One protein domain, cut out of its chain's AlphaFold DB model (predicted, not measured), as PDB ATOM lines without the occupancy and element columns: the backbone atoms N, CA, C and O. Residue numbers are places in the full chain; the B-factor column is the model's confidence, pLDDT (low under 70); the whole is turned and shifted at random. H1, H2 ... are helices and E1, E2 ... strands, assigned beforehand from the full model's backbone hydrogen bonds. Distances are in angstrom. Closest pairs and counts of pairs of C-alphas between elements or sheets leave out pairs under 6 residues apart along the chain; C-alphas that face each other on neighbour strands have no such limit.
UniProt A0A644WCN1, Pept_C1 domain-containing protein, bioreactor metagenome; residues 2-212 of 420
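AT A GLANCE: This is residues 2 to 212 of the 420 residues of the protein "Pept_C1 domain-containing protein" of bioreactor metagenome (UniProt A0A644WCN1). Little regular structure: long loops surround one strongly twisted antiparallel sheet, E1-E6-E2-E3-E4-E5, with H1 and H5 packed on it and H3 joining it to H2. The printed part has 211 residues, 80 in named elements, mixed, ordered H1-H2-H3-E1-H4-H5-E2-E3-E4-E5-E6. It is compact, radius of gyration of the C-alphas 17.8 A, spanning 52 by 38 by 35 A.

HOW THE PARTS SIT: E2, residues 125 to 129, E3, 155 to 163, E4, 180 to 184, and E5, 196 to 200, form a meander of antiparallel neighbours; N 127 and O 157 are 3.0 A apart. E1, 87 to 94, H4, 99 to 105, H5, 112 to 122, and E2 form a split, right-handed strand-helix-strand unit with E6, 207 to 212, between the strands. H3, 51 to 59, touches H2, 18 to 25, closest C-alphas Val 57 and Ala 25, 6.2 A. Every O i to N i+4 pair is within hydrogen-bond range in H2, H3 and H5.

IN THESE COORDINATES: H1, residues 2 to 8, begins at C-alpha (12.678, 59.972, 88.041). E3 is 22.3 A long.

THE WHOLE: The printed part has no cut; residues 96 to 109 have pLDDT under 70.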
ATOM      1  N   ALA A   2      13.180  59.557  89.359       96.19
ATOM      2  CA  ALA A   2      12.678  59.972  88.041       96.19
ATOM      3  C   ALA A   2      11.314  59.372  87.612       96.19
ATOM      4  O   ALA A   2      10.440  60.126  87.188       96.19
ATOM      5  N   ALA A   3      11.080  58.056  87.758       96.75
ATOM      6  CA  ALA A   3       9.770  57.459  87.457       96.75
ATOM      7  C   ALA A   3       8.623  58.002  88.329       96.75
ATOM      8  O   ALA A   3       7.519  58.158  87.826       96.75
ATOM      9  N   LEU A   4       8.878  58.334  89.599       97.56
ATOM     10  CA  LEU A   4       7.904  58.923  90.530       97.56
ATOM     11  C   LEU A   4       7.611  60.400  90.219       97.56
ATOM     12  O   LEU A   4       6.503  60.871  90.454       97.56
ATOM     13  N   GLU A   5       8.602  61.132  89.708       98.06
ATOM     14  CA  GLU A   5       8.477  62.547  89.325       98.06
ATOM     15  C   GLU A   5       7.749  62.717  87.993       98.06
ATOM     16  O   GLU A   5       6.973  63.649  87.809       98.06
ATOM     17  N   SER A   6       7.991  61.801  87.055       97.50
ATOM     18  CA  SER A   6       7.498  61.903  85.683       97.50
ATOM     19  C   SER A   6       5.977  62.096  85.516       97.50
ATOM     20  O   SER A   6       5.609  62.916  84.675       97.50
ATOM     21  N   PRO A   7       5.077  61.456  86.295       96.62
ATOM     22  CA  PRO A   7       3.632  61.622  86.140       96.62
ATOM     23  C   PRO A   7       3.137  62.974  86.665       96.62
ATOM     24  O   PRO A   7       1.991  63.346  86.422       96.62
ATOM     25  N   LEU A   8       3.969  63.696  87.424       96.56
ATOM     26  CA  LEU A   8       3.640  65.027  87.929       96.56
ATOM     27  C   LEU A   8       3.723  66.076  86.811       96.56
ATOM     28  O   LEU A   8       3.063  67.115  86.876       96.56
ATOM     29  N   LEU A   9       4.493  65.800  85.756       95.19
ATOM     30  CA  LEU A   9       4.669  66.702  84.627       95.19
ATOM     31  C   LEU A   9       3.459  66.687  83.672       95.19
ATOM     32  O   LEU A   9       2.791  65.669  83.515       95.19
ATOM     33  N   PRO A  10       3.181  67.813  82.985       93.44
ATOM     34  CA  PRO A  10       3.818  69.125  83.136       93.44
ATOM     35  C   PRO A  10       3.224  69.962  84.288       93.44
ATOM     36  O   PRO A  10       3.565  71.136  84.416       93.44
ATOM     37  N   GLY A  11       2.297  69.408  85.078       94.12
ATOM     38  CA  GLY A  11       1.546  70.150  86.097       94.12
ATOM     39  C   GLY A  11       2.390  70.602  87.290       94.12
ATOM     40  O   GLY A  11       2.165  71.683  87.828       94.12
ATOM     41  N   GLU A  12       3.372  69.796  87.677       95.44
ATOM     42  CA  GLU A  12       4.289  70.053  88.778       95.44
ATOM     43  C   GLU A  12       5.677  69.516  88.428       95.44
ATOM     44  O   GLU A  12       5.837  68.367  88.022       95.44
ATOM     45  N   THR A  13       6.695  70.357  88.597       96.25
ATOM     46  CA  THR A  13       8.094  69.934  88.553       96.25
ATOM     47  C   THR A  13       8.545  69.626  89.972       96.25
ATOM     48  O   THR A  13       8.449  70.489  90.843       96.25
ATOM     49  N   ALA A  14       9.044  68.413  90.183       96.62
ATOM     50  CA  ALA A  14       9.597  67.961  91.448       96.62
ATOM     51  C   ALA A  14      11.007  67.401  91.236       96.62
ATOM     52  O   ALA A  14      11.327  66.927  90.146       96.62
ATOM     53  N   ASP A  15      11.818  67.489  92.284       97.94
ATOM     54  CA  ASP A  15      13.186  66.975  92.354       97.94
ATOM     55  C   ASP A  15      13.354  66.341  93.738       97.94
ATOM     56  O   ASP A  15      13.428  67.042  94.758       97.94
ATOM     57  N   PHE A  16      13.242  65.014  93.794       98.50
ATOM     58  CA  PHE A  16      13.193  64.255  95.038       98.50
ATOM     59  C   PHE A  16      14.541  63.627  95.373       98.50
ATOM     60  O   PHE A  16      15.193  63.038  94.526       98.50
ATOM     61  N   SER A  17      14.888  63.632  96.659       98.38
ATOM     62  CA  SER A  17      16.171  63.128  97.145       98.38
ATOM     63  C   SER A  17      16.314  61.611  96.987       98.38
ATOM     64  O   SER A  17      15.731  60.829  97.755       98.38
ATOM     65  N   GLU A  18      17.162  61.166  96.055       97.88
ATOM     66  CA  GLU A  18      17.630  59.776  96.011       97.88
ATOM     67  C   GLU A  18      18.442  59.416  97.258       97.88
ATOM     68  O   GLU A  18      18.377  58.278  97.731       97.88
ATOM     69  N   TRP A  19      19.162  60.392  97.823       97.12
ATOM     70  CA  TRP A  19      19.978  60.220  99.027       97.12
ATOM     71  C   TRP A  19      19.140  59.740 100.215       97.12
ATOM     72  O   TRP A  19      19.519  58.807 100.925       97.12
ATOM     73  N   HIS A  20      17.957  60.335 100.389       97.38
ATOM     74  CA  HIS A  20      16.990  59.945 101.408       97.38
ATOM     75  C   HIS A  20      16.453  58.525 101.191       97.38
ATOM     76  O   HIS A  20      16.415  57.734 102.135       97.38
ATOM     77  N   LEU A  21      16.051  58.187  99.959       97.25
ATOM     78  CA  LEU A  21      15.531  56.855  99.632       97.25
ATOM     79  C   LEU A  21      16.560  55.763  99.930       97.25
ATOM     80  O   LEU A  21      16.249  54.801 100.631       97.25
ATOM     81  N   ALA A  22      17.778  55.930  99.414       97.06
ATOM     82  CA  ALA A  22      18.838  54.941  99.546       97.06
ATOM     83  C   ALA A  22      19.259  54.757 101.010       97.06
ATOM     84  O   ALA A  22      19.421  53.629 101.474       97.06
ATOM     85  N   TYR A  23      19.369  55.846 101.776       97.50
ATOM     86  CA  TYR A  23      19.767  55.765 103.179       97.50
ATOM     87  C   TYR A  23      18.762  54.989 104.036       97.50
ATOM     88  O   TYR A  23      19.169  54.134 104.822       97.50
ATOM     89  N   TRP A  24      17.459  55.267 103.888       96.81
ATOM     90  CA  TRP A  24      16.408  54.627 104.690       96.81
ATOM     91  C   TRP A  24      15.993  53.243 104.193       96.81
ATOM     92  O   TRP A  24      15.311  52.518 104.914       96.81
ATOM     93  N   ALA A  25      16.428  52.837 102.998       97.38
ATOM     94  CA  ALA A  25      16.372  51.433 102.610       97.38
ATOM     95  C   ALA A  25      17.272  50.571 103.514       97.38
ATOM     96  O   ALA A  25      16.909  49.442 103.836       97.38
ATOM     97  N   TYR A  26      18.401  51.123 103.970       97.62
ATOM     98  CA  TYR A  26      19.461  50.387 104.667       97.62
ATOM     99  C   TYR A  26      19.767  50.898 106.089       97.62
ATOM    100  O   TYR A  26      20.719  50.446 106.719       97.62
ATOM    101  N   ASN A  27      18.948  51.808 106.626       96.75
ATOM    102  CA  ASN A  27      18.964  52.217 108.033       96.75
ATOM    103  C   ASN A  27      17.554  52.227 108.613       96.75
ATOM    104  O   ASN A  27      16.589  52.560 107.925       96.75
ATOM    105  N   ASP A  28      17.455  51.912 109.903       95.50
ATOM    106  CA  ASP A  28      16.190  52.006 110.620       95.50
ATOM    107  C   ASP A  28      15.740  53.459 110.689       95.50
ATOM    108  O   ASP A  28      16.511  54.358 111.033       95.50
ATOM    109  N   THR A  29      14.469  53.683 110.387       93.44
ATOM    110  CA  THR A  29      13.893  55.025 110.456       93.44
ATOM    111  C   THR A  29      13.674  55.446 111.917       93.44
ATOM    112  O   THR A  29      13.464  54.596 112.788       93.44
ATOM    113  N   PRO A  30      13.627  56.756 112.210       88.56
ATOM    114  CA  PRO A  30      13.307  57.267 113.549       88.56
ATOM    115  C   PRO A  30      11.921  56.856 114.057       88.56
ATOM    116  O   PRO A  30      11.664  56.926 115.258       88.56
ATOM    117  N   ASP A  31      11.039  56.466 113.139       86.00
ATOM    118  CA  ASP A  31       9.665  56.043 113.396       86.00
ATOM    119  C   ASP A  31       9.563  54.524 113.647       86.00
ATOM    120  O   ASP A  31       8.478  53.981 113.847       86.00
ATOM    121  N   GLY A  32      10.709  53.831 113.687       90.19
ATOM    122  CA  GLY A  32      10.815  52.421 114.057       90.19
ATOM    123  C   GLY A  32      10.674  51.440 112.895       90.19
ATOM    124  O   GLY A  32      10.671  50.234 113.135       90.19
ATOM    125  N   PHE A  33      10.576  51.910 111.646       94.88
ATOM    126  CA  PHE A  33      10.593  51.006 110.493       94.88
ATOM    127  C   PHE A  33      11.988  50.406 110.279       94.88
ATOM    128  O   PHE A  33      12.954  51.175 110.211       94.88
ATOM    129  N   PRO A  34      12.095  49.073 110.127       96.94
ATOM    130  CA  PRO A  34      13.357  48.388 109.918       96.94
ATOM    131  C   PRO A  34      13.938  48.636 108.520       96.94
ATOM    132  O   PRO A  34      13.225  48.890 107.541       96.94
ATOM    133  N   ALA A  35      15.257  48.508 108.434       97.25
ATOM    134  CA  ALA A  35      16.002  48.435 107.183       97.25
ATOM    135  C   ALA A  35      15.902  47.061 106.496       97.25
ATOM    136  O   ALA A  35      15.679  46.036 107.148       97.25
ATOM    137  N   PHE A  36      16.157  47.045 105.185       98.31
ATOM    138  CA  PHE A  36      16.601  45.843 104.480       98.31
ATOM    139  C   PHE A  36      17.997  45.428 104.958       98.31
ATOM    140  O   PHE A  36      18.722  46.195 105.599       98.31
ATOM    141  N   THR A  37      18.376  44.196 104.644       97.62
ATOM    142  CA  THR A  37      19.650  43.630 105.081       97.62
ATOM    143  C   THR A  37      20.836  44.358 104.463       97.62
ATOM    144  O   THR A  37      20.867  44.642 103.267       97.62
ATOM    145  N   VAL A  38      21.815  44.656 105.314       97.19
ATOM    146  CA  VAL A  38      23.077  45.306 104.962       97.19
ATOM    147  C   VAL A  38      24.145  44.224 104.867       97.19
ATOM    148  O   VAL A  38      24.317  43.449 105.808       97.19
ATOM    149  N   TYR A  39      24.865  44.166 103.749       95.44
ATOM    150  CA  TYR A  39      25.984  43.245 103.588       95.44
ATOM    151  C   TYR A  39      27.255  43.830 104.203       95.44
ATOM    152  O   TYR A  39      27.671  44.949 103.884       95.44
ATOM    153  N   ASP A  40      27.882  43.049 105.083       93.94
ATOM    154  CA  ASP A  40      29.114  43.431 105.764       93.94
ATOM    155  C   ASP A  40      30.246  43.717 104.767       93.94
ATOM    156  O   ASP A  40      30.486  42.966 103.821       93.94
ATOM    157  N   GLY A  41      30.983  44.803 105.006       94.81
ATOM    158  CA  GLY A  41      32.108  45.215 104.161       94.81
ATOM    159  C   GLY A  41      31.716  45.927 102.861       94.81
ATOM    160  O   GLY A  41      32.611  46.352 102.133       94.81
ATOM    161  N   VAL A  42      30.419  46.105 102.592       95.94
ATOM    162  CA  VAL A  42      29.896  46.903 101.474       95.94
ATOM    163  C   VAL A  42      29.470  48.281 101.992       95.94
ATOM    164  O   VAL A  42      28.854  48.397 103.054       95.94
ATOM    165  N   GLY A  43      29.830  49.349 101.272       95.69
ATOM    166  CA  GLY A  43      29.425  50.713 101.622       95.69
ATOM    167  C   GLY A  43      27.902  50.855 101.640       95.69
ATOM    168  O   GLY A  43      27.205  50.171 100.901       95.69
ATOM    169  N   LEU A  44      27.360  51.739 102.485       95.00
ATOM    170  CA  LEU A  44      25.905  51.877 102.665       95.00
ATOM    171  C   LEU A  44      25.159  52.154 101.349       95.00
ATOM    172  O   LEU A  44      24.106  51.580 101.101       95.00
ATOM    173  N   PHE A  45      25.714  53.029 100.513       95.62
ATOM    174  CA  PHE A  45      25.138  53.393  99.217       95.62
ATOM    175  C   PHE A  45      25.571  52.446  98.084       95.62
ATOM    176  O   PHE A  45      25.110  52.599  96.959       95.62
ATOM    177  N   ASP A  46      26.400  51.443  98.395       96.31
ATOM    178  CA  ASP A  46      26.888  50.418  97.465       96.31
ATOM    179  C   ASP A  46      26.183  49.064  97.672       96.31
ATOM    180  O   ASP A  46      26.550  48.065  97.057       96.31
ATOM    181  N   GLN A  47      25.157  49.007  98.530       95.94
ATOM    182  CA  GLN A  47      24.389  47.790  98.844       95.94
ATOM    183  C   GLN A  47      23.531  47.276  97.670       95.94
ATOM    184  O   GLN A  47      22.863  46.245  97.786       95.94
ATOM    185  N   GLY A  48      23.529  47.992  96.543       93.81
ATOM    186  CA  GLY A  48      22.627  47.763  95.422       93.81
ATOM    187  C   GLY A  48      21.208  48.245  95.721       93.81
ATOM    188  O   GLY A  48      20.974  49.056  96.615       93.81
ATOM    189  N   GLY A  49      20.248  47.763  94.940       93.38
ATOM    190  CA  GLY A  49      18.848  48.137  95.073       93.38
ATOM    191  C   GLY A  49      18.015  47.578  93.928       93.38
ATOM    192  O   GLY A  49      18.551  47.122  92.923       93.38
ATOM    193  N   ASP A  50      16.703  47.607  94.108       92.00
ATOM    194  CA  ASP A  50      15.721  47.216  93.104       92.00
ATOM    195  C   ASP A  50      14.426  48.017  93.323       92.00
ATOM    196  O   ASP A  50      14.237  48.679  94.356       92.00
ATOM    197  N   ASP A  51      13.531  47.964  92.339       92.56
ATOM    198  CA  ASP A  51      12.253  48.668  92.396       92.56
ATOM    199  C   ASP A  51      11.365  48.194  93.560       92.56
ATOM    200  O   ASP A  51      10.567  48.983  94.068       92.56
ATOM    201  N   TRP A  52      11.510  46.947  94.029       92.44
ATOM    202  CA  TRP A  52      10.736  46.407  95.152       92.44
ATOM    203  C   TRP A  52      11.125  47.072  96.470       92.44
ATOM    204  O   TRP A  52      10.245  47.497  97.223       92.44
ATOM    205  N   LYS A  53      12.427  47.241  96.728       95.94
ATOM    206  CA  LYS A  53      12.927  47.999  97.884       95.94
ATOM    207  C   LYS A  53      12.503  49.457  97.810       95.94
ATOM    208  O   LYS A  53      12.009  49.999  98.799       95.94
ATOM    209  N   ALA A  54      12.659  50.087  96.643       96.19
ATOM    210  CA  ALA A  54      12.257  51.476  96.444       96.19
ATOM    211  C   ALA A  54      10.757  51.662  96.711       96.19
ATOM    212  O   ALA A  54      10.362  52.576  97.437       96.19
ATOM    213  N   MET A  55       9.927  50.758  96.187       95.38
ATOM    214  CA  MET A  55       8.486  50.777  96.397       95.38
ATOM    215  C   MET A  55       8.139  50.601  97.877       95.38
ATOM    216  O   MET A  55       7.412  51.426  98.425       95.38
ATOM    217  N   ALA A  56       8.715  49.604  98.553       96.88
ATOM    218  CA  ALA A  56       8.486  49.372  99.975       96.88
ATOM    219  C   ALA A  56       8.815  50.612 100.823       96.88
ATOM    220  O   ALA A  56       7.994  51.034 101.636       96.88
ATOM    221  N   VAL A  57       9.973  51.250 100.599       97.00
ATOM    222  CA  VAL A  57      10.370  52.463 101.336       97.00
ATOM    223  C   VAL A  57       9.423  53.632 101.053       97.00
ATOM    224  O   VAL A  57       9.010  54.319 101.985       97.00
ATOM    225  N   LEU A  58       9.020  53.839  99.797       96.88
ATOM    226  CA  LEU A  58       8.063  54.889  99.432       96.88
ATOM    227  C   LEU A  58       6.662  54.630 100.020       96.88
ATOM    228  O   LEU A  58       6.018  55.555 100.517       96.88
ATOM    229  N   ALA A  59       6.201  53.377 100.027       95.94
ATOM    230  CA  ALA A  59       4.899  52.976 100.559       95.94
ATOM    231  C   ALA A  59       4.805  53.072 102.092       95.94
ATOM    232  O   ALA A  59       3.692  53.142 102.619       95.94
ATOM    233  N   ARG A  60       5.937  53.132 102.818       93.06
ATOM    234  CA  ARG A  60       5.952  53.464 104.260       93.06
ATOM    235  C   ARG A  60       5.402  54.860 104.534       93.06
ATOM    236  O   ARG A  60       4.947  55.119 105.646       93.06
ATOM    237  N   GLY A  61       5.469  55.754 103.545       93.44
ATOM    238  CA  GLY A  61       5.066  57.151 103.671       93.44
ATOM    239  C   GLY A  61       6.072  58.028 104.417       93.44
ATOM    240  O   GLY A  61       5.707  59.110 104.858       93.44
ATOM    241  N   THR A  62       7.326  57.594 104.560       92.19
ATOM    242  CA  THR A  62       8.407  58.403 105.158       92.19
ATOM    243  C   THR A  62       9.046  59.378 104.166       92.19
ATOM    244  O   THR A  62       9.872  60.201 104.545       92.19
ATOM    245  N   GLY A  63       8.681  59.298 102.886       93.31
ATOM    246  CA  GLY A  63       9.154  60.166 101.814       93.31
ATOM    247  C   GLY A  63       8.236  60.079 100.587       93.31
ATOM    248  O   GLY A  63       7.151  59.502 100.688       93.31
ATOM    249  N   PRO A  64       8.657  60.618  99.428       96.56
ATOM    250  CA  PRO A  64       9.948  61.266  99.175       96.56
ATOM    251  C   PRO A  64      10.085  62.628  99.869       96.56
ATOM    252  O   PRO A  64       9.087  63.238 100.244       96.56
ATOM    253  N   VAL A  65      11.318  63.119  99.994       97.44
ATOM    254  CA  VAL A  65      11.650  64.489 100.438       97.44
ATOM    255  C   VAL A  65      12.316  65.245  99.286       97.44
ATOM    256  O   VAL A  65      12.760  64.607  98.332       97.44
ATOM    257  N   ASN A  66      12.401  66.576  99.343       97.94
ATOM    258  CA  ASN A  66      13.045  67.339  98.267       97.94
ATOM    259  C   ASN A  66      14.560  67.117  98.248       97.94
ATOM    260  O   ASN A  66      15.206  67.093  99.298       97.94
ATOM    261  N   GLU A  67      15.135  67.085  97.051       98.25
ATOM    262  CA  GLU A  67      16.585  67.087  96.836       98.25
ATOM    263  C   GLU A  67      17.238  68.331  97.464       98.25
ATOM    264  O   GLU A  67      18.267  68.248  98.121       98.25
ATOM    265  N   SER A  68      16.582  69.495  97.397       97.31
ATOM    266  CA  SER A  68      17.085  70.716  98.054       97.31
ATOM    267  C   SER A  68      17.185  70.630  99.589       97.31
ATOM    268  O   SER A  68      17.985  71.351 100.191       97.31
ATOM    269  N   ASP A  69      16.414  69.743 100.231       97.00
ATOM    270  CA  ASP A  69      16.464  69.527 101.681       97.00
ATOM    271  C   ASP A  69      17.566  68.527 102.072       97.00
ATOM    272  O   ASP A  69      18.239  68.717 103.098       97.00
ATOM    273  N   LEU A  70      17.773  67.491 101.251       97.19
ATOM    274  CA  LEU A  70      18.824  66.475 101.381       97.19
ATOM    275  C   LEU A  70      19.491  66.200 100.024       97.19
ATOM    276  O   LEU A  70      19.139  65.219  99.369       97.19
ATOM    277  N   PRO A  71      20.474  67.026  99.626       97.06
ATOM    278  CA  PRO A  71      21.137  66.852  98.343       97.06
ATOM    279  C   PRO A  71      21.943  65.556  98.278       97.06
ATOM    280  O   PRO A  71      22.539  65.136  99.276       97.06
ATOM    281  N   TYR A  72      22.036  64.969  97.093       96.38
ATOM    282  CA  TYR A  72      22.879  63.824  96.795       96.38
ATOM    283  C   TYR A  72      24.343  64.105  97.155       96.38
ATOM    284  O   TYR A  72      24.934  65.108  96.749       96.38
ATOM    285  N   GLY A  73      24.937  63.219  97.959       95.69
ATOM    286  CA  GLY A  73      26.287  63.405  98.505       95.69
ATOM    287  C   GLY A  73      26.404  64.493  99.585       95.69
ATOM    288  O   GLY A  73      27.518  64.841  99.980       95.69
ATOM    289  N   GLY A  74      25.283  65.042 100.059       95.56
ATOM    290  CA  GLY A  74      25.216  65.985 101.172       95.56
ATOM    291  C   GLY A  74      25.264  65.311 102.555       95.56
ATOM    292  O   GLY A  74      25.707  64.166 102.684       95.56
ATOM    293  N   PRO A  75      24.808  66.017 103.614       95.00
ATOM    294  CA  PRO A  75      24.675  65.456 104.960       95.00
ATOM    295  C   PRO A  75      23.873  64.153 104.974       95.00
ATOM    296  O   PRO A  75      22.974  63.956 104.151       95.00
ATOM    297  N   LEU A  76      24.167  63.261 105.922       95.81
ATOM    298  CA  LEU A  76      23.416  62.010 106.015       95.81
ATOM    299  C   LEU A  76      21.958  62.294 106.414       95.81
ATOM    300  O   LEU A  76      21.715  63.162 107.255       95.81
ATOM    301  N   PRO A  77      20.971  61.540 105.899       95.38
ATOM    302  CA  PRO A  77      19.568  61.729 106.274       95.38
ATOM    303  C   PRO A  77      19.286  61.604 107.780       95.38
ATOM    304  O   PRO A  77      18.337  62.208 108.275       95.38
ATOM    305  N   SER A  78      20.141  60.921 108.547       95.06
ATOM    306  CA  SER A  78      20.076  60.901 110.017       95.06
ATOM    307  C   SER A  78      20.350  62.253 110.691       95.06
ATOM    308  O   SER A  78      19.942  62.444 111.835       95.06
ATOM    309  N   GLU A  79      20.975  63.213 110.005       94.94
ATOM    310  CA  GLU A  79      21.141  64.593 110.485       94.94
ATOM    311  C   GLU A  79      19.858  65.425 110.322       94.94
ATOM    312  O   GLU A  79      19.641  66.391 111.056       94.94
ATOM    313  N   LYS A  80      18.976  65.030 109.393       92.19
ATOM    314  CA  LYS A  80      17.643  65.619 109.178       92.19
ATOM    315  C   LYS A  80      16.558  64.528 109.169       92.19
ATOM    316  O   LYS A  80      15.860  64.352 108.174       92.19
ATOM    317  N   PRO A  81      16.370  63.812 110.290       90.69
ATOM    318  CA  PRO A  81      15.637  62.547 110.312       90.69
ATOM    319  C   PRO A  81      14.116  62.675 110.124       90.69
ATOM    320  O   PRO A  81      13.438  61.672 109.948       90.69
ATOM    321  N   ARG A  82      13.558  63.889 110.215       90.12
ATOM    322  CA  ARG A  82      12.107  64.148 110.221       90.12
ATOM    323  C   ARG A  82      11.707  65.204 109.191       90.12
ATOM    324  O   ARG A  82      10.986  66.148 109.513       90.12
ATOM    325  N   LEU A  83      12.240  65.096 107.978       93.56
ATOM    326  CA  LEU A  83      11.795  65.941 106.874       93.56
ATOM    327  C   LEU A  83      10.373  65.550 106.448       93.56
ATOM    328  O   LEU A  83      10.051  64.363 106.441       93.56
ATOM    329  N   PRO A  84       9.514  66.528 106.112       92.19
ATOM    330  CA  PRO A  84       8.157  66.239 105.678       92.19
ATOM    331  C   PRO A  84       8.176  65.556 104.313       92.19
ATOM    332  O   PRO A  84       8.902  65.983 103.402       92.19
ATOM    333  N   ARG A  85       7.337  64.532 104.143       94.12
ATOM    334  CA  ARG A  85       7.157  63.921 102.827       94.12
ATOM    335  C   ARG A  85       6.525  64.946 101.877       94.12
ATOM    336  O   ARG A  85       5.703  65.764 102.278       94.12
ATOM    337  N   GLN A  86       6.878  64.892 100.603       96.25
ATOM    338  CA  GLN A  86       6.353  65.802  99.575       96.25
ATOM    339  C   GLN A  86       5.201  65.174  98.790       96.25
ATOM    340  O   GLN A  86       4.280  65.856  98.336       96.25
ATOM    341  N   LYS A  87       5.219  63.845  98.685       96.19
ATOM    342  CA  LYS A  87       4.190  63.024  98.052       96.19
ATOM    343  C   LYS A  87       3.947  61.773  98.880       96.19
ATOM    344  O   LYS A  87       4.768  61.412  99.718       96.19
ATOM    345  N   LEU A  88       2.833  61.103  98.625       95.56
ATOM    346  CA  LEU A  88       2.599  59.749  99.105       95.56
ATOM    347  C   LEU A  88       2.413  58.825  97.908       95.56
ATOM    348  O   LEU A  88       1.576  59.087  97.048       95.56
ATOM    349  N   LEU A  89       3.178  57.738  97.863       97.19
ATOM    350  CA  LEU A  89       2.990  56.712  96.849       97.19
ATOM    351  C   LEU A  89       1.604  56.073  96.999       97.19
ATOM    352  O   LEU A  89       1.293  55.476  98.029       97.19
ATOM    353  N   THR A  90       0.788  56.163  95.952       96.25
ATOM    354  CA  THR A  90      -0.557  55.576  95.917       96.25
ATOM    355  C   THR A  90      -0.643  54.380  94.989       96.25
ATOM    356  O   THR A  90      -1.513  53.527  95.179       96.25
ATOM    357  N   SER A  91       0.221  54.282  93.978       96.81
ATOM    358  CA  SER A  91       0.303  53.081  93.149       96.81
ATOM    359  C   SER A  91       1.706  52.832  92.617       96.81
ATOM    360  O   SER A  91       2.412  53.771  92.268       96.81
ATOM    361  N   ALA A  92       2.075  51.562  92.510       96.06
ATOM    362  CA  ALA A  92       3.224  51.106  91.742       96.06
ATOM    363  C   ALA A  92       2.733  49.974  90.844       96.06
ATOM    364  O   ALA A  92       2.378  48.912  91.344       96.06
ATOM    365  N   LEU A  93       2.615  50.242  89.549       93.75
ATOM    366  CA  LEU A  93       1.945  49.372  88.589       93.75
ATOM    367  C   LEU A  93       2.989  48.584  87.821       93.75
ATOM    368  O   LEU A  93       3.858  49.177  87.181       93.75
ATOM    369  N   TYR A  94       2.889  47.267  87.900       88.88
ATOM    370  CA  TYR A  94       3.837  46.357  87.287       88.88
ATOM    371  C   TYR A  94       3.369  46.079  85.858       88.88
ATOM    372  O   TYR A  94       2.209  45.733  85.622       88.88
ATOM    373  N   MET A  95       4.258  46.310  84.899       79.19
ATOM    374  CA  MET A  95       4.068  46.006  83.479       79.19
ATOM    375  C   MET A  95       3.968  44.474  83.288       79.19
ATOM    376  O   MET A  95       4.117  43.734  84.262       79.19
ATOM    377  N   PRO A  96       3.594  43.955  82.105       62.31
ATOM    378  CA  PRO A  96       2.927  42.665  81.995       62.31
ATOM    379  C   PRO A  96       3.856  41.502  82.268       62.31
ATOM    380  O   PRO A  96       4.558  41.000  81.397       62.31
ATOM    381  N   TYR A  97       3.779  41.048  83.508       63.78
ATOM    382  CA  TYR A  97       4.207  39.739  83.925       63.78
ATOM    383  C   TYR A  97       3.229  39.224  84.983       63.78
ATOM    384  O   TYR A  97       3.058  39.853  86.030       63.78
ATOM    385  N   PRO A  98       2.556  38.090  84.742       52.03
ATOM    386  CA  PRO A  98       1.921  37.350  85.820       52.03
ATOM    387  C   PRO A  98       2.978  37.054  86.888       52.03
ATOM    388  O   PRO A  98       4.081  36.616  86.549       52.03
ATOM    389  N   ALA A  99       2.676  37.245  88.177       55.66
ATOM    390  CA  ALA A  99       3.653  36.974  89.240       55.66
ATOM    391  C   ALA A  99       4.258  35.557  89.138       55.66
ATOM    392  O   ALA A  99       5.427  35.360  89.456       55.66
ATOM    393  N   VAL A 100       3.490  34.578  88.639       54.81
ATOM    394  CA  VAL A 100       3.951  33.197  88.416       54.81
ATOM    395  C   VAL A 100       5.119  33.088  87.422       54.81
ATOM    396  O   VAL A 100       5.942  32.186  87.565       54.81
ATOM    397  N   GLU A 101       5.224  34.000  86.451       55.25
ATOM    398  CA  GLU A 101       6.283  33.984  85.437       55.25
ATOM    399  C   GLU A 101       7.606  34.523  85.988       55.25
ATOM    400  O   GLU A 101       8.639  33.902  85.747       55.25
ATOM    401  N   ILE A 102       7.581  35.571  86.827       60.81
ATOM    402  CA  ILE A 102       8.796  36.128  87.460       60.81
ATOM    403  C   ILE A 102       9.553  35.038  88.226       60.81
ATOM    404  O   ILE A 102      10.762  34.875  88.074       60.81
ATOM    405  N   TRP A 103       8.835  34.275  89.056       56.59
ATOM    406  CA  TRP A 103       9.444  33.293  89.953       56.59
ATOM    407  C   TRP A 103       9.953  32.044  89.233       56.59
ATOM    408  O   TRP A 103      10.838  31.364  89.751       56.59
ATOM    409  N   ARG A 104       9.377  31.711  88.071       55.16
ATOM    410  CA  ARG A 104       9.728  30.507  87.306       55.16
ATOM    411  C   ARG A 104      10.789  30.786  86.244       55.16
ATOM    412  O   ARG A 104      11.724  30.000  86.115       55.16
ATOM    413  N   ASP A 105      10.637  31.887  85.511       57.38
ATOM    414  CA  ASP A 105      11.326  32.141  84.241       57.38
ATOM    415  C   ASP A 105      12.116  33.472  84.235       57.38
ATOM    416  O   ASP A 105      12.764  33.811  83.238       57.38
ATOM    417  N   GLY A 106      12.094  34.216  85.349       59.34
ATOM    418  CA  GLY A 106      12.580  35.595  85.427       59.34
ATOM    419  C   GLY A 106      11.599  36.586  84.791       59.34
ATOM    420  O   GLY A 106      10.509  36.214  84.358       59.34
ATOM    421  N   TYR A 107      11.970  37.866  84.719       63.03
ATOM    422  CA  TYR A 107      11.118  38.870  84.079       63.03
ATOM    423  C   TYR A 107      10.972  38.577  82.572       63.03
ATOM    424  O   TYR A 107      11.967  38.291  81.891       63.03
ATOM    425  N   PRO A 108       9.748  38.572  82.017       60.12
ATOM    426  CA  PRO A 108       9.543  38.456  80.582       60.12
ATOM    427  C   PRO A 108       9.939  39.757  79.875       60.12
ATOM    428  O   PRO A 108      10.174  40.790  80.497       60.12
ATOM    429  N   TYR A 109      10.004  39.698  78.545       67.44
ATOM    430  CA  TYR A 109      10.231  40.896  77.741       67.44
ATOM    431  C   TYR A 109       9.079  41.883  77.927       67.44
ATOM    432  O   TYR A 109       7.913  41.488  77.931       67.44
ATOM    433  N   LEU A 110       9.407  43.170  78.027       77.00
ATOM    434  CA  LEU A 110       8.407  44.226  78.093       77.00
ATOM    435  C   LEU A 110       7.532  44.218  76.837       77.00
ATOM    436  O   LEU A 110       8.030  44.266  75.710       77.00
ATOM    437  N   ALA A 111       6.213  44.204  77.025       83.75
ATOM    438  CA  ALA A 111       5.288  44.373  75.916       83.75
ATOM    439  C   ALA A 111       5.349  45.825  75.424       83.75
ATOM    440  O   ALA A 111       4.896  46.742  76.111       83.75
ATOM    441  N   VAL A 112       5.900  46.020  74.223       88.12
ATOM    442  CA  VAL A 112       6.154  47.341  73.621       88.12
ATOM    443  C   VAL A 112       4.931  48.258  73.704       88.12
ATOM    444  O   VAL A 112       5.023  49.371  74.210       88.12
ATOM    445  N   GLU A 113       3.767  47.783  73.268       90.12
ATOM    446  CA  GLU A 113       2.555  48.608  73.230       90.12
ATOM    447  C   GLU A 113       2.043  48.993  74.625       90.12
ATOM    448  O   GLU A 113       1.484  50.073  74.803       90.12
ATOM    449  N   GLU A 114       2.284  48.164  75.640       87.88
ATOM    450  CA  GLU A 114       1.889  48.478  77.012       87.88
ATOM    451  C   GLU A 114       2.828  49.495  77.664       87.88
ATOM    452  O   GLU A 114       2.367  50.395  78.367       87.88
ATOM    453  N   VAL A 115       4.132  49.408  77.384       91.88
ATOM    454  CA  VAL A 115       5.096  50.437  77.799       91.88
ATOM    455  C   VAL A 115       4.749  51.773  77.143       91.88
ATOM    456  O   VAL A 115       4.715  52.790  77.828       91.88
ATOM    457  N   LYS A 116       4.415  51.791  75.846       94.62
ATOM    458  CA  LYS A 116       3.961  53.014  75.160       94.62
ATOM    459  C   LYS A 116       2.690  53.592  75.788       94.62
ATOM    460  O   LYS A 116       2.629  54.796  76.028       94.62
ATOM    461  N   ASP A 117       1.697  52.754  76.096       93.19
ATOM    462  CA  ASP A 117       0.477  53.184  76.792       93.19
ATOM    463  C   ASP A 117       0.787  53.787  78.172       93.19
ATOM    464  O   ASP A 117       0.279  54.855  78.520       93.19
ATOM    465  N   ALA A 118       1.676  53.147  78.937       93.06
ATOM    466  CA  ALA A 118       2.138  53.649  80.223       93.06
ATOM    467  C   ALA A 118       2.821  55.018  80.094       93.06
ATOM    468  O   ALA A 118       2.449  55.945  80.814       93.06
ATOM    469  N   LEU A 119       3.738  55.178  79.136       95.31
ATOM    470  CA  LEU A 119       4.417  56.448  78.864       95.31
ATOM    471  C   LEU A 119       3.427  57.570  78.552       95.31
ATOM    472  O   LEU A 119       3.548  58.670  79.087       95.31
ATOM    473  N   MET A 120       2.419  57.280  77.727       95.00
ATOM    474  CA  MET A 120       1.420  58.262  77.306       95.00
ATOM    475  C   MET A 120       0.462  58.668  78.423       95.00
ATOM    476  O   MET A 120       0.052  59.826  78.489       95.00
ATOM    477  N   ASN A 121       0.080  57.723  79.284       94.25
ATOM    478  CA  ASN A 121      -1.016  57.927  80.231       94.25
ATOM    479  C   ASN A 121      -0.565  58.092  81.683       94.25
ATOM    480  O   ASN A 121      -1.375  58.480  82.528       94.25
ATOM    481  N   ARG A 122       0.675  57.717  82.011       93.94
ATOM    482  CA  ARG A 122       1.116  57.534  83.402       93.94
ATOM    483  C   ARG A 122       2.553  57.964  83.676       93.94
ATOM    484  O   ARG A 122       2.909  58.035  84.844       93.94
ATOM    485  N   GLY A 123       3.347  58.268  82.654       95.44
ATOM    486  CA  GLY A 123       4.728  58.715  82.808       95.44
ATOM    487  C   GLY A 123       5.758  57.606  82.596       95.44
ATOM    488  O   GLY A 123       5.476  56.553  82.032       95.44
ATOM    489  N   ALA A 124       6.985  57.888  83.014       96.88
ATOM    490  CA  ALA A 124       8.155  57.058  82.792       96.88
ATOM    491  C   ALA A 124       8.052  55.687  83.476       96.88
ATOM    492  O   ALA A 124       7.490  55.548  84.566       96.88
ATOM    493  N   VAL A 125       8.656  54.686  82.838       96.12
ATOM    494  CA  VAL A 125       8.701  53.301  83.322       96.12
ATOM    495  C   VAL A 125      10.104  53.010  83.849       96.12
ATOM    496  O   VAL A 125      11.071  53.102  83.091       96.12
ATOM    497  N   SER A 126      10.215  52.675  85.136       96.06
ATOM    498  CA  SER A 126      11.456  52.182  85.748       96.06
ATOM    499  C   SER A 126      11.735  50.766  85.259       96.06
ATOM    500  O   SER A 126      10.823  49.935  85.257       96.06
ATOM    501  N   ILE A 127      12.967  50.526  84.821       93.50
ATOM    502  CA  ILE A 127      13.441  49.236  84.318       93.50
ATOM    503  C   ILE A 127      14.867  48.972  84.810       93.50
ATOM    504  O   ILE A 127      15.678  49.892  84.952       93.50
ATOM    505  N   GLY A 128      15.199  47.708  85.016       92.81
ATOM    506  CA  GLY A 128      16.557  47.190  85.076       92.81
ATOM    507  C   GLY A 128      17.119  46.875  83.686       92.81
ATOM    508  O   GLY A 128      16.393  46.485  82.775       92.81
ATOM    509  N   MET A 129      18.431  47.024  83.521       93.44
ATOM    510  CA  MET A 129      19.174  46.640  82.316       93.44
ATOM    511  C   MET A 129      20.595  46.169  82.658       93.44
ATOM    512  O   MET A 129      21.126  46.461  83.737       93.44
ATOM    513  N   MET A 130      21.243  45.475  81.722       95.44
ATOM    514  CA  MET A 130      22.678  45.194  81.783       95.44
ATOM    515  C   MET A 130      23.456  46.382  81.212       95.44
ATOM    516  O   MET A 130      23.561  46.549  80.004       95.44
ATOM    517  N   ALA A 131      24.041  47.202  82.077       95.88
ATOM    518  CA  ALA A 131      24.875  48.343  81.715       95.88
ATOM    519  C   ALA A 131      26.311  47.944  81.334       95.88
ATOM    520  O   ALA A 131      27.287  48.425  81.912       95.88
ATOM    521  N   ASP A 132      26.446  47.064  80.346       96.38
ATOM    522  CA  ASP A 132      27.729  46.711  79.736       96.38
ATOM    523  C   ASP A 132      27.974  47.603  78.516       96.38
ATOM    524  O   ASP A 132      27.646  47.226  77.396       96.38
ATOM    525  N   PHE A 133      28.475  48.821  78.735       95.94
ATOM    526  CA  PHE A 133      28.775  49.788  77.672       95.94
ATOM    527  C   PHE A 133      30.185  49.549  77.106       95.94
ATOM    528  O   PHE A 133      31.173  50.054  77.643       95.94
ATOM    529  N   ASN A 134      30.275  48.796  76.009       96.69
ATOM    530  CA  ASN A 134      31.518  48.477  75.303       96.69
ATOM    531  C   ASN A 134      31.369  48.701  73.782       96.69
ATOM    532  O   ASN A 134      30.343  49.197  73.321       96.69
ATOM    533  N   GLU A 135      32.401  48.381  72.998       96.94
ATOM    534  CA  GLU A 135      32.411  48.644  71.548       96.94
ATOM    535  C   GLU A 135      31.365  47.856  70.745       96.94
ATOM    536  O   GLU A 135      30.999  48.295  69.656       96.94
ATOM    537  N   ASP A 136      30.848  46.747  71.280       96.81
ATOM    538  CA  ASP A 136      29.826  45.923  70.632       96.81
ATOM    539  C   ASP A 136      28.401  46.375  70.987       96.81
ATOM    540  O   ASP A 136      27.472  46.193  70.196       96.81
ATOM    541  N   THR A 137      28.208  46.968  72.165       97.94
ATOM    542  CA  THR A 137      26.882  47.297  72.714       97.94
ATOM    543  C   THR A 137      26.549  48.784  72.659       97.94
ATOM    544  O   THR A 137      25.373  49.143  72.638       97.94
ATOM    545  N   TRP A 138      27.558  49.661  72.620       98.19
ATOM    546  CA  TRP A 138      27.397  51.111  72.694       98.19
ATOM    547  C   TRP A 138      27.969  51.821  71.470       98.19
ATOM    548  O   TRP A 138      29.177  51.829  71.232       98.19
ATOM    549  N   ASN A 139      27.104  52.515  70.731       97.88
ATOM    550  CA  ASN A 139      27.532  53.457  69.707       97.88
ATOM    551  C   ASN A 139      27.574  54.881  70.279       97.88
ATOM    552  O   ASN A 139      26.546  55.541  70.433       97.88
ATOM    553  N   GLY A 140      28.785  55.369  70.555       95.44
ATOM    554  CA  GLY A 140      29.004  56.706  71.111       95.44
ATOM    555  C   GLY A 140      28.706  57.872  70.162       95.44
ATOM    556  O   GLY A 140      28.510  58.983  70.644       95.44
ATOM    557  N   GLU A 141      28.650  57.655  68.843       95.75
ATOM    558  CA  GLU A 141      28.315  58.717  67.878       95.75
ATOM    559  C   GLU A 141      26.809  58.986  67.817       95.75
ATOM    560  O   GLU A 141      26.379  60.114  67.581       95.75
ATOM    561  N   THR A 142      26.004  57.942  68.014       96.56
ATOM    562  CA  THR A 142      24.541  57.987  67.894       96.56
ATOM    563  C   THR A 142      23.828  57.908  69.241       96.56
ATOM    564  O   THR A 142      22.610  58.072  69.282       96.56
ATOM    565  N   GLY A 143      24.564  57.646  70.327       97.00
ATOM    566  CA  GLY A 143      24.005  57.441  71.659       97.00
ATOM    567  C   GLY A 143      23.087  56.220  71.725       97.00
ATOM    568  O   GLY A 143      22.060  56.278  72.394       97.00
ATOM    569  N   ALA A 144      23.407  55.157  70.982       98.31
ATOM    570  CA  ALA A 144      22.549  53.988  70.824       98.31
ATOM    571  C   ALA A 144      23.134  52.761  71.531       98.31
ATOM    572  O   ALA A 144      24.282  52.382  71.293       98.31
ATOM    573  N   PHE A 145      22.319  52.129  72.370       98.50
ATOM    574  CA  PHE A 145      22.649  50.964  73.172       98.50
ATOM    575  C   PHE A 145      21.842  49.741  72.730       98.50
ATOM    576  O   PHE A 145      20.624  49.811  72.553       98.50
ATOM    577  N   PHE A 146      22.515  48.609  72.573       98.12
ATOM    578  CA  PHE A 146      21.862  47.326  72.372       98.12
ATOM    579  C   PHE A 146      22.703  46.208  72.974       98.12
ATOM    580  O   PHE A 146      23.812  45.936  72.514       98.12
ATOM    581  N   TYR A 147      22.149  45.531  73.973       96.31
ATOM    582  CA  TYR A 147      22.715  44.325  74.539       96.31
ATOM    583  C   TYR A 147      21.901  43.097  74.111       96.31
ATOM    584  O   TYR A 147      20.687  43.034  74.291       96.31
ATOM    585  N   SER A 148      22.590  42.097  73.555       94.25
ATOM    586  CA  SER A 148      21.996  40.838  73.076       94.25
ATOM    587  C   SER A 148      22.548  39.601  73.802       94.25
ATOM    588  O   SER A 148      22.573  38.500  73.245       94.25
ATOM    589  N   GLY A 149      23.091  39.788  75.008       91.75
ATOM    590  CA  GLY A 149      23.695  38.735  75.824       91.75
ATOM    591  C   GLY A 149      22.706  38.043  76.777       91.75
ATOM    592  O   GLY A 149      21.486  38.174  76.630       91.75
ATOM    593  N   PRO A 150      23.210  37.282  77.768       87.69
ATOM    594  CA  PRO A 150      22.377  36.644  78.786       87.69
ATOM    595  C   PRO A 150      21.518  37.642  79.568       87.69
ATOM    596  O   PRO A 150      21.975  38.743  79.870       87.69
ATOM    597  N   ARG A 151      20.308  37.210  79.940       83.50
ATOM    598  CA  ARG A 151      19.379  37.972  80.787       83.50
ATOM    599  C   ARG A 151      19.996  38.342  82.138       83.50
ATOM    600  O   ARG A 151      20.744  37.552  82.716       83.50
ATOM    601  N   GLY A 152      19.591  39.499  82.653       83.38
ATOM    602  CA  GLY A 152      19.950  40.012  83.970       83.38
ATOM    603  C   GLY A 152      20.215  41.512  83.925       83.38
ATOM    604  O   GLY A 152      20.622  42.039  82.894       83.38
ATOM    605  N   ALA A 153      20.032  42.177  85.061       90.12
ATOM    606  CA  ALA A 153      20.300  43.599  85.214       90.12
ATOM    607  C   ALA A 153      21.368  43.857  86.282       90.12
ATOM    608  O   ALA A 153      21.444  43.164  87.296       90.12
ATOM    609  N   ASN A 154      22.188  44.879  86.053       93.94
ATOM    610  CA  ASN A 154      23.125  45.430  87.038       93.94
ATOM    611  C   ASN A 154      22.958  46.950  87.212       93.94
ATOM    612  O   ASN A 154      23.704  47.570  87.966       93.94
ATOM    613  N   HIS A 155      21.999  47.543  86.499       96.25
ATOM    614  CA  HIS A 155      21.722  48.970  86.483       96.25
ATOM    615  C   HIS A 155      20.226  49.213  86.314       96.25
ATOM    616  O   HIS A 155      19.529  48.366  85.759       96.25
ATOM    617  N   ALA A 156      19.744  50.368  86.767       95.50
ATOM    618  CA  ALA A 156      18.349  50.772  86.634       95.50
ATOM    619  C   ALA A 156      18.244  52.138  85.951       95.50
ATOM    620  O   ALA A 156      18.993  53.071  86.253       95.50
ATOM    621  N   VAL A 157      17.297  52.252  85.026       97.12
ATOM    622  CA  VAL A 157      17.069  53.427  84.181       97.12
ATOM    623  C   VAL A 157      15.571  53.661  84.000       97.12
ATOM    624  O   VAL A 157      14.743  52.889  84.476       97.12
ATOM    625  N   ASN A 158      15.201  54.757  83.336       97.62
ATOM    626  CA  ASN A 158      13.798  55.080  83.093       97.62
ATOM    627  C   ASN A 158      13.552  55.190  81.594       97.62
ATOM    628  O   ASN A 158      14.179  56.021  80.934       97.62
ATOM    629  N   ILE A 159      12.612  54.411  81.061       97.88
ATOM    630  CA  ILE A 159      12.073  54.662  79.723       97.88
ATOM    631  C   ILE A 159      11.199  55.912  79.820       97.88
ATOM    632  O   ILE A 159      10.311  55.985  80.668       97.88
ATOM    633  N   VAL A 160      11.461  56.902  78.969       97.94
ATOM    634  CA  VAL A 160      10.759  58.200  78.950       97.94
ATOM    635  C   VAL A 160      10.120  58.519  77.599       97.94
ATOM    636  O   VAL A 160       9.442  59.532  77.456       97.94
ATOM    637  N   GLY A 161      10.338  57.673  76.597       98.00
ATOM    638  CA  GLY A 161       9.819  57.848  75.251       98.00
ATOM    639  C   GLY A 161      10.227  56.692  74.353       98.00
ATOM    640  O   GLY A 161      10.840  55.724  74.806       98.00
ATOM    641  N   TRP A 162       9.894  56.801  73.074       98.31
ATOM    642  CA  TRP A 162      10.240  55.806  72.069       98.31
ATOM    643  C   TRP A 162      10.300  56.425  70.671       98.31
ATOM    644  O   TRP A 162       9.721  57.487  70.429       98.31
ATOM    645  N   ASP A 163      10.970  55.739  69.752       98.31
ATOM    646  CA  ASP A 163      10.969  56.021  68.319       98.31
ATOM    647  C   ASP A 163      10.939  54.697  67.546       98.31
ATOM    648  O   ASP A 163      11.934  53.977  67.493       98.31
ATOM    649  N   ASP A 164       9.795  54.385  66.927       98.44
ATOM    650  CA  ASP A 164       9.595  53.161  66.134       98.44
ATOM    651  C   ASP A 164      10.430  53.124  64.844       98.44
ATOM    652  O   ASP A 164      10.565  52.069  64.232       98.44
ATOM    653  N   HIS A 165      10.989  54.261  64.421       98.31
ATOM    654  CA  HIS A 165      11.781  54.383  63.196       98.31
ATOM    655  C   HIS A 165      13.260  54.652  63.482       98.31
ATOM    656  O   HIS A 165      13.997  55.013  62.558       98.31
ATOM    657  N   PHE A 166      13.711  54.492  64.733       98.44
ATOM    658  CA  PHE A 166      15.124  54.645  65.058       98.44
ATOM    659  C   PHE A 166      15.943  53.610  64.265       98.44
ATOM    660  O   PHE A 166      15.757  52.409  64.484       98.44
ATOM    661  N   PRO A 167      16.829  54.030  63.338       98.50
ATOM    662  CA  PRO A 167      17.428  53.101  62.386       98.50
ATOM    663  C   PRO A 167      18.355  52.103  63.074       98.50
ATOM    664  O   PRO A 167      19.292  52.503  63.773       98.50
ATOM    665  N   ARG A 168      18.177  50.812  62.802       98.38
ATOM    666  CA  ARG A 168      19.014  49.740  63.362       98.38
ATOM    667  C   ARG A 168      20.502  49.885  63.028       98.38
ATOM    668  O   ARG A 168      21.363  49.386  63.745       98.38
ATOM    669  N   GLU A 169      20.839  50.575  61.937       98.50
ATOM    670  CA  GLU A 169      22.222  50.858  61.542       98.50
ATOM    671  C   GLU A 169      22.926  51.858  62.469       98.50
ATOM    672  O   GLU A 169      24.136  52.041  62.345       98.50
ATOM    673  N   ARG A 170      22.195  52.512  63.381       98.25
ATOM    674  CA  ARG A 170      22.773  53.415  64.381       98.25
ATOM    675  C   ARG A 170      23.303  52.700  65.618       98.25
ATOM    676  O   ARG A 170      24.024  53.341  66.372       98.25
ATOM    677  N   PHE A 171      22.999  51.425  65.837       98.62
ATOM    678  CA  PHE A 171      23.580  50.651  66.939       98.62
ATOM    679  C   PHE A 171      24.970  50.113  66.574       98.62
ATOM    680  O   PHE A 171      25.293  49.982  65.394       98.62
ATOM    681  N   ALA A 172      25.795  49.819  67.584       97.75
ATOM    682  CA  ALA A 172      27.124  49.236  67.384       97.75
ATOM    683  C   ALA A 172      27.013  47.814  66.805       97.75
ATOM    684  O   ALA A 172      27.449  47.553  65.681       97.75
ATOM    685  N   THR A 173      26.308  46.933  67.516       96.75
ATOM    686  CA  THR A 173      25.756  45.693  66.964       96.75
ATOM    687  C   THR A 173      24.363  45.957  66.411       96.75
ATOM    688  O   THR A 173      23.544  46.611  67.047       96.75
ATOM    689  N   ARG A 174      24.068  45.451  65.211       97.19
ATOM    690  CA  ARG A 174      22.801  45.727  64.523       97.19
ATOM    691  C   ARG A 174      21.664  44.817  65.040       97.19
ATOM    692  O   ARG A 174      21.784  43.605  64.846       97.19
ATOM    693  N   PRO A 175      20.563  45.358  65.602       97.12
ATOM    694  CA  PRO A 175      19.351  44.581  65.881       97.12
ATOM    695  C   PRO A 175      18.627  44.166  64.588       97.12
ATOM    696  O   PRO A 175      18.960  44.623  63.488       97.12
ATOM    697  N   ALA A 176      17.653  43.259  64.680       97.38
ATOM    698  CA  ALA A 176      16.957  42.743  63.505       97.38
ATOM    699  C   ALA A 176      16.084  43.813  62.822       97.38
ATOM    700  O   ALA A 176      16.079  43.903  61.586       97.38
ATOM    701  N   GLY A 177      15.383  44.626  63.607       96.12
ATOM    702  CA  GLY A 177      14.483  45.692  63.183       96.12
ATOM    703  C   GLY A 177      14.899  47.073  63.681       96.12
ATOM    704  O   GLY A 177      15.773  47.220  64.532       96.12
ATOM    705  N   ASP A 178      14.263  48.086  63.098       98.31
ATOM    706  CA  ASP A 178      14.305  49.455  63.609       98.31
ATOM    707  C   ASP A 178      13.458  49.562  64.886       98.31
ATOM    708  O   ASP A 178      12.580  48.730  65.136       98.31
ATOM    709  N   GLY A 179      13.700  50.612  65.666       98.00
ATOM    710  CA  GLY A 179      12.922  50.910  66.863       98.00
ATOM    711  C   GLY A 179      13.765  50.970  68.130       98.00
ATOM    712  O   GLY A 179      14.601  50.102  68.394       98.00
ATOM    713  N   ALA A 180      13.540  52.006  68.931       98.00
ATOM    714  CA  ALA A 180      14.254  52.199  70.182       98.00
ATOM    715  C   ALA A 180      13.397  52.877  71.250       98.00
ATOM    716  O   ALA A 180      12.599  53.774  70.975       98.00
ATOM    717  N   TRP A 181      13.638  52.502  72.498       97.94
ATOM    718  CA  TRP A 181      13.275  53.274  73.674       97.94
ATOM    719  C   TRP A 181      14.180  54.498  73.806       97.94
ATOM    720  O   TRP A 181      15.376  54.423  73.534       97.94
ATOM    721  N   ILE A 182      13.624  55.607  74.289       98.56
ATOM    722  CA  ILE A 182      14.387  56.761  74.767       98.56
ATOM    723  C   ILE A 182      14.506  56.611  76.277       98.56
ATOM    724  O   ILE A 182      13.497  56.547  76.984       98.56
ATOM    725  N   VAL A 183      15.737  56.551  76.771       98.44
ATOM    726  CA  VAL A 183      16.041  56.187  78.152       98.44
ATOM    727  C   VAL A 183      16.751  57.337  78.858       98.44
ATOM    728  O   VAL A 183      17.725  57.879  78.342       98.44
ATOM    729  N   ARG A 184      16.280  57.696  80.057       98.25
ATOM    730  CA  ARG A 184      16.951  58.623  80.979       98.25
ATOM    731  C   ARG A 184      17.848  57.833  81.929       98.25
ATOM    732  O   ARG A 184      17.360  56.981  82.677       98.25
ATOM    733  N   ASN A 185      19.137  58.153  81.923       97.75
ATOM    734  CA  ASN A 185      20.142  57.572  82.809       97.75
ATOM    735  C   ASN A 185      20.369  58.445  84.065       97.75
ATOM    736  O   ASN A 185      19.889  59.577  84.153       97.75
ATOM    737  N   SER A 186      21.127  57.925  85.031       96.81
ATOM    738  CA  SER A 186      21.501  58.578  86.294       96.81
ATOM    739  C   SER A 186      22.989  58.957  86.378       96.81
ATOM    740  O   SER A 186      23.487  59.300  87.445       96.81
ATOM    741  N   TRP A 187      23.723  58.942  85.258       97.06
ATOM    742  CA  TRP A 187      25.170  59.233  85.205       97.06
ATOM    743  C   TRP A 187      25.511  60.668  84.777       97.06
ATOM    744  O   TRP A 187      26.585  60.945  84.241       97.06
ATOM    745  N   GLY A 188      24.588  61.597  85.026       96.25
ATOM    746  CA  GLY A 188      24.758  63.015  84.726       96.25
ATOM    747  C   GLY A 188      24.647  63.364  83.240       96.25
ATOM    748  O   GLY A 188      24.500  62.516  82.362       96.25
ATOM    749  N   THR A 189      24.718  64.663  82.951       96.75
ATOM    750  CA  THR A 189      24.425  65.210  81.617       96.75
ATOM    751  C   THR A 189      25.551  65.020  80.602       96.75
ATOM    752  O   THR A 189      25.373  65.326  79.429       96.75
ATOM    753  N   SER A 190      26.731  64.563  81.021       95.81
ATOM    754  CA  SER A 190      27.836  64.259  80.103       95.81
ATOM    755  C   SER A 190      27.686  62.905  79.410       95.81
ATOM    756  O   SER A 190      28.432  62.621  78.478       95.81
ATOM    757  N   PHE A 191      26.775  62.054  79.885       96.06
ATOM    758  CA  PHE A 191      26.516  60.750  79.294       96.06
ATOM    759  C   PHE A 191      25.542  60.864  78.117       96.06
ATOM    760  O   PHE A 191      24.512  61.524  78.245       96.06
ATOM    761  N   GLY A 192      25.835  60.188  77.003       94.69
ATOM    762  CA  GLY A 192      24.958  60.160  75.828       94.69
ATOM    763  C   GLY A 192      24.538  61.561  75.365       94.69
ATOM    764  O   GLY A 192      25.358  62.474  75.263       94.69
ATOM    765  N   GLU A 193      23.246  61.735  75.118       95.50
ATOM    766  CA  GLU A 193      22.630  63.016  74.792       95.50
ATOM    767  C   GLU A 193      22.059  63.656  76.065       95.50
ATOM    768  O   GLU A 193      20.917  63.418  76.446       95.50
ATOM    769  N   ALA A 194      22.871  64.453  76.768       96.38
ATOM    770  CA  ALA A 194      22.461  65.171  77.983       96.38
ATOM    771  C   ALA A 194      21.930  64.272  79.127       96.38
ATOM    772  O   ALA A 194      21.088  64.695  79.919       96.38
ATOM    773  N   GLY A 195      22.443  63.047  79.245       97.38
ATOM    774  CA  GLY A 195      22.006  62.033  80.209       97.38
ATOM    775  C   GLY A 195      20.991  61.034  79.649       97.38
ATOM    776  O   GLY A 195      20.527  60.164  80.387       97.38
ATOM    777  N   TYR A 196      20.655  61.135  78.360       98.56
ATOM    778  CA  TYR A 196      19.718  60.253  77.670       98.56
ATOM    779  C   TYR A 196      20.416  59.418  76.597       98.56
ATOM    780  O   TYR A 196      21.490  59.771  76.108       98.56
ATOM    781  N   PHE A 197      19.807  58.296  76.228       98.69
ATOM    782  CA  PHE A 197      20.284  57.440  75.146       98.69
ATOM    783  C   PHE A 197      19.131  56.650  74.518       98.69
ATOM    784  O   PHE A 197      18.050  56.542  75.099       98.69
ATOM    785  N   TYR A 198      19.368  56.105  73.328       98.62
ATOM    786  CA  TYR A 198      18.454  55.184  72.662       98.62
ATOM    787  C   TYR A 198      18.799  53.752  73.045       98.62
ATOM    788  O   TYR A 198      19.967  53.381  73.027       98.62
ATOM    789  N   MET A 199      17.800  52.933  73.341       97.94
ATOM    790  CA  MET A 199      17.973  51.512  73.631       97.94
ATOM    791  C   MET A 199      17.092  50.688  72.704       97.94
ATOM    792  O   MET A 199      15.897  50.954  72.616       97.94
ATOM    793  N   SER A 200      17.655  49.699  72.013       97.44
ATOM    794  CA  SER A 200      16.886  48.840  71.102       97.44
ATOM    795  C   SER A 200      15.686  48.196  71.808       97.44
ATOM    796  O   SER A 200      15.795  47.758  72.954       97.44
ATOM    797  N   TYR A 201      14.550  48.071  71.115       94.69
ATOM    798  CA  TYR A 201      13.427  47.255  71.602       94.69
ATOM    799  C   TYR A 201      13.791  45.777  71.781       94.69
ATOM    800  O   TYR A 201      13.122  45.062  72.521       94.69
ATOM    801  N   GLU A 202      14.834  45.324  71.088       94.00
ATOM    802  CA  GLU A 202      15.298  43.939  71.106       94.00
ATOM    803  C   GLU A 202      16.285  43.650  72.244       94.00
ATOM    804  O   GLU A 202      16.784  42.526  72.319       94.00
ATOM    805  N   ASP A 203      16.592  44.630  73.107       93.88
ATOM    806  CA  ASP A 203      17.518  44.437  74.226       93.88
ATOM    807  C   ASP A 203      17.104  43.245  75.101       93.88
ATOM    808  O   ASP A 203      15.961  43.137  75.556       93.88
ATOM    809  N   THR A 204      18.043  42.324  75.318       90.06
ATOM    810  CA  THR A 204      17.745  41.047  75.969       90.06
ATOM    811  C   THR A 204      17.908  41.070  77.482       90.06
ATOM    812  O   THR A 204      17.585  40.077  78.138       90.06
ATOM    813  N   SER A 205      18.428  42.165  78.041       88.38
ATOM    814  CA  SER A 205      18.805  42.245  79.454       88.38
ATOM    815  C   SER A 205      17.696  42.709  80.385       88.38
ATOM    816  O   SER A 205      17.840  42.541  81.594       88.38
ATOM    817  N   LEU A 206      16.624  43.285  79.833       85.75
ATOM    818  CA  LEU A 206      15.634  44.030  80.604       85.75
ATOM    819  C   LEU A 206      15.059  43.212  81.768       85.75
ATOM    820  O   LEU A 206      14.628  42.069  81.602       85.75
ATOM    821  N   ASP A 207      15.053  43.840  82.937       78.06
ATOM    822  CA  ASP A 207      14.457  43.370  84.186       78.06
ATOM    823  C   ASP A 207      13.474  44.457  84.657       78.06
ATOM    824  O   ASP A 207      13.660  45.620  84.323       78.06
ATOM    825  N   SER A 208      12.426  44.100  85.392       77.31
ATOM    826  CA  SER A 208      11.389  45.009  85.893       77.31
ATOM    827  C   SER A 208      10.668  45.867  84.834       77.31
ATOM    828  O   SER A 208      10.909  45.820  83.628       77.31
ATOM    829  N   GLY A 209       9.653  46.594  85.292       87.81
ATOM    830  CA  GLY A 209       8.822  47.466  84.473       87.81
ATOM    831  C   GLY A 209       7.767  48.092  85.359       87.81
ATOM    832  O   GLY A 209       6.680  47.537  85.502       87.81
ATOM    833  N   ILE A 210       8.101  49.194  86.028       92.44
ATOM    834  CA  ILE A 210       7.243  49.763  87.072       92.44
ATOM    835  C   ILE A 210       6.955  51.234  86.805       92.44
ATOM    836  O   ILE A 210       7.850  52.051  86.601       92.44
ATOM    837  N   VAL A 211       5.669  51.569  86.855       95.00
ATOM    838  CA  VAL A 211       5.181  52.947  86.872       95.00
ATOM    839  C   VAL A 211       4.798  53.314  88.292       95.00
ATOM    840  O   VAL A 211       4.034  52.591  88.929       95.00
ATOM    841  N   TYR A 212       5.256  54.465  88.765       97.44
ATOM    842  CA  TYR A 212       4.929  54.971  90.094       97.44
ATOM    843  C   TYR A 212       3.934  56.119  89.987       97.44
ATOM    844  O   TYR A 212       4.132  57.028  89.196       97.44
TER     845      TYR A 212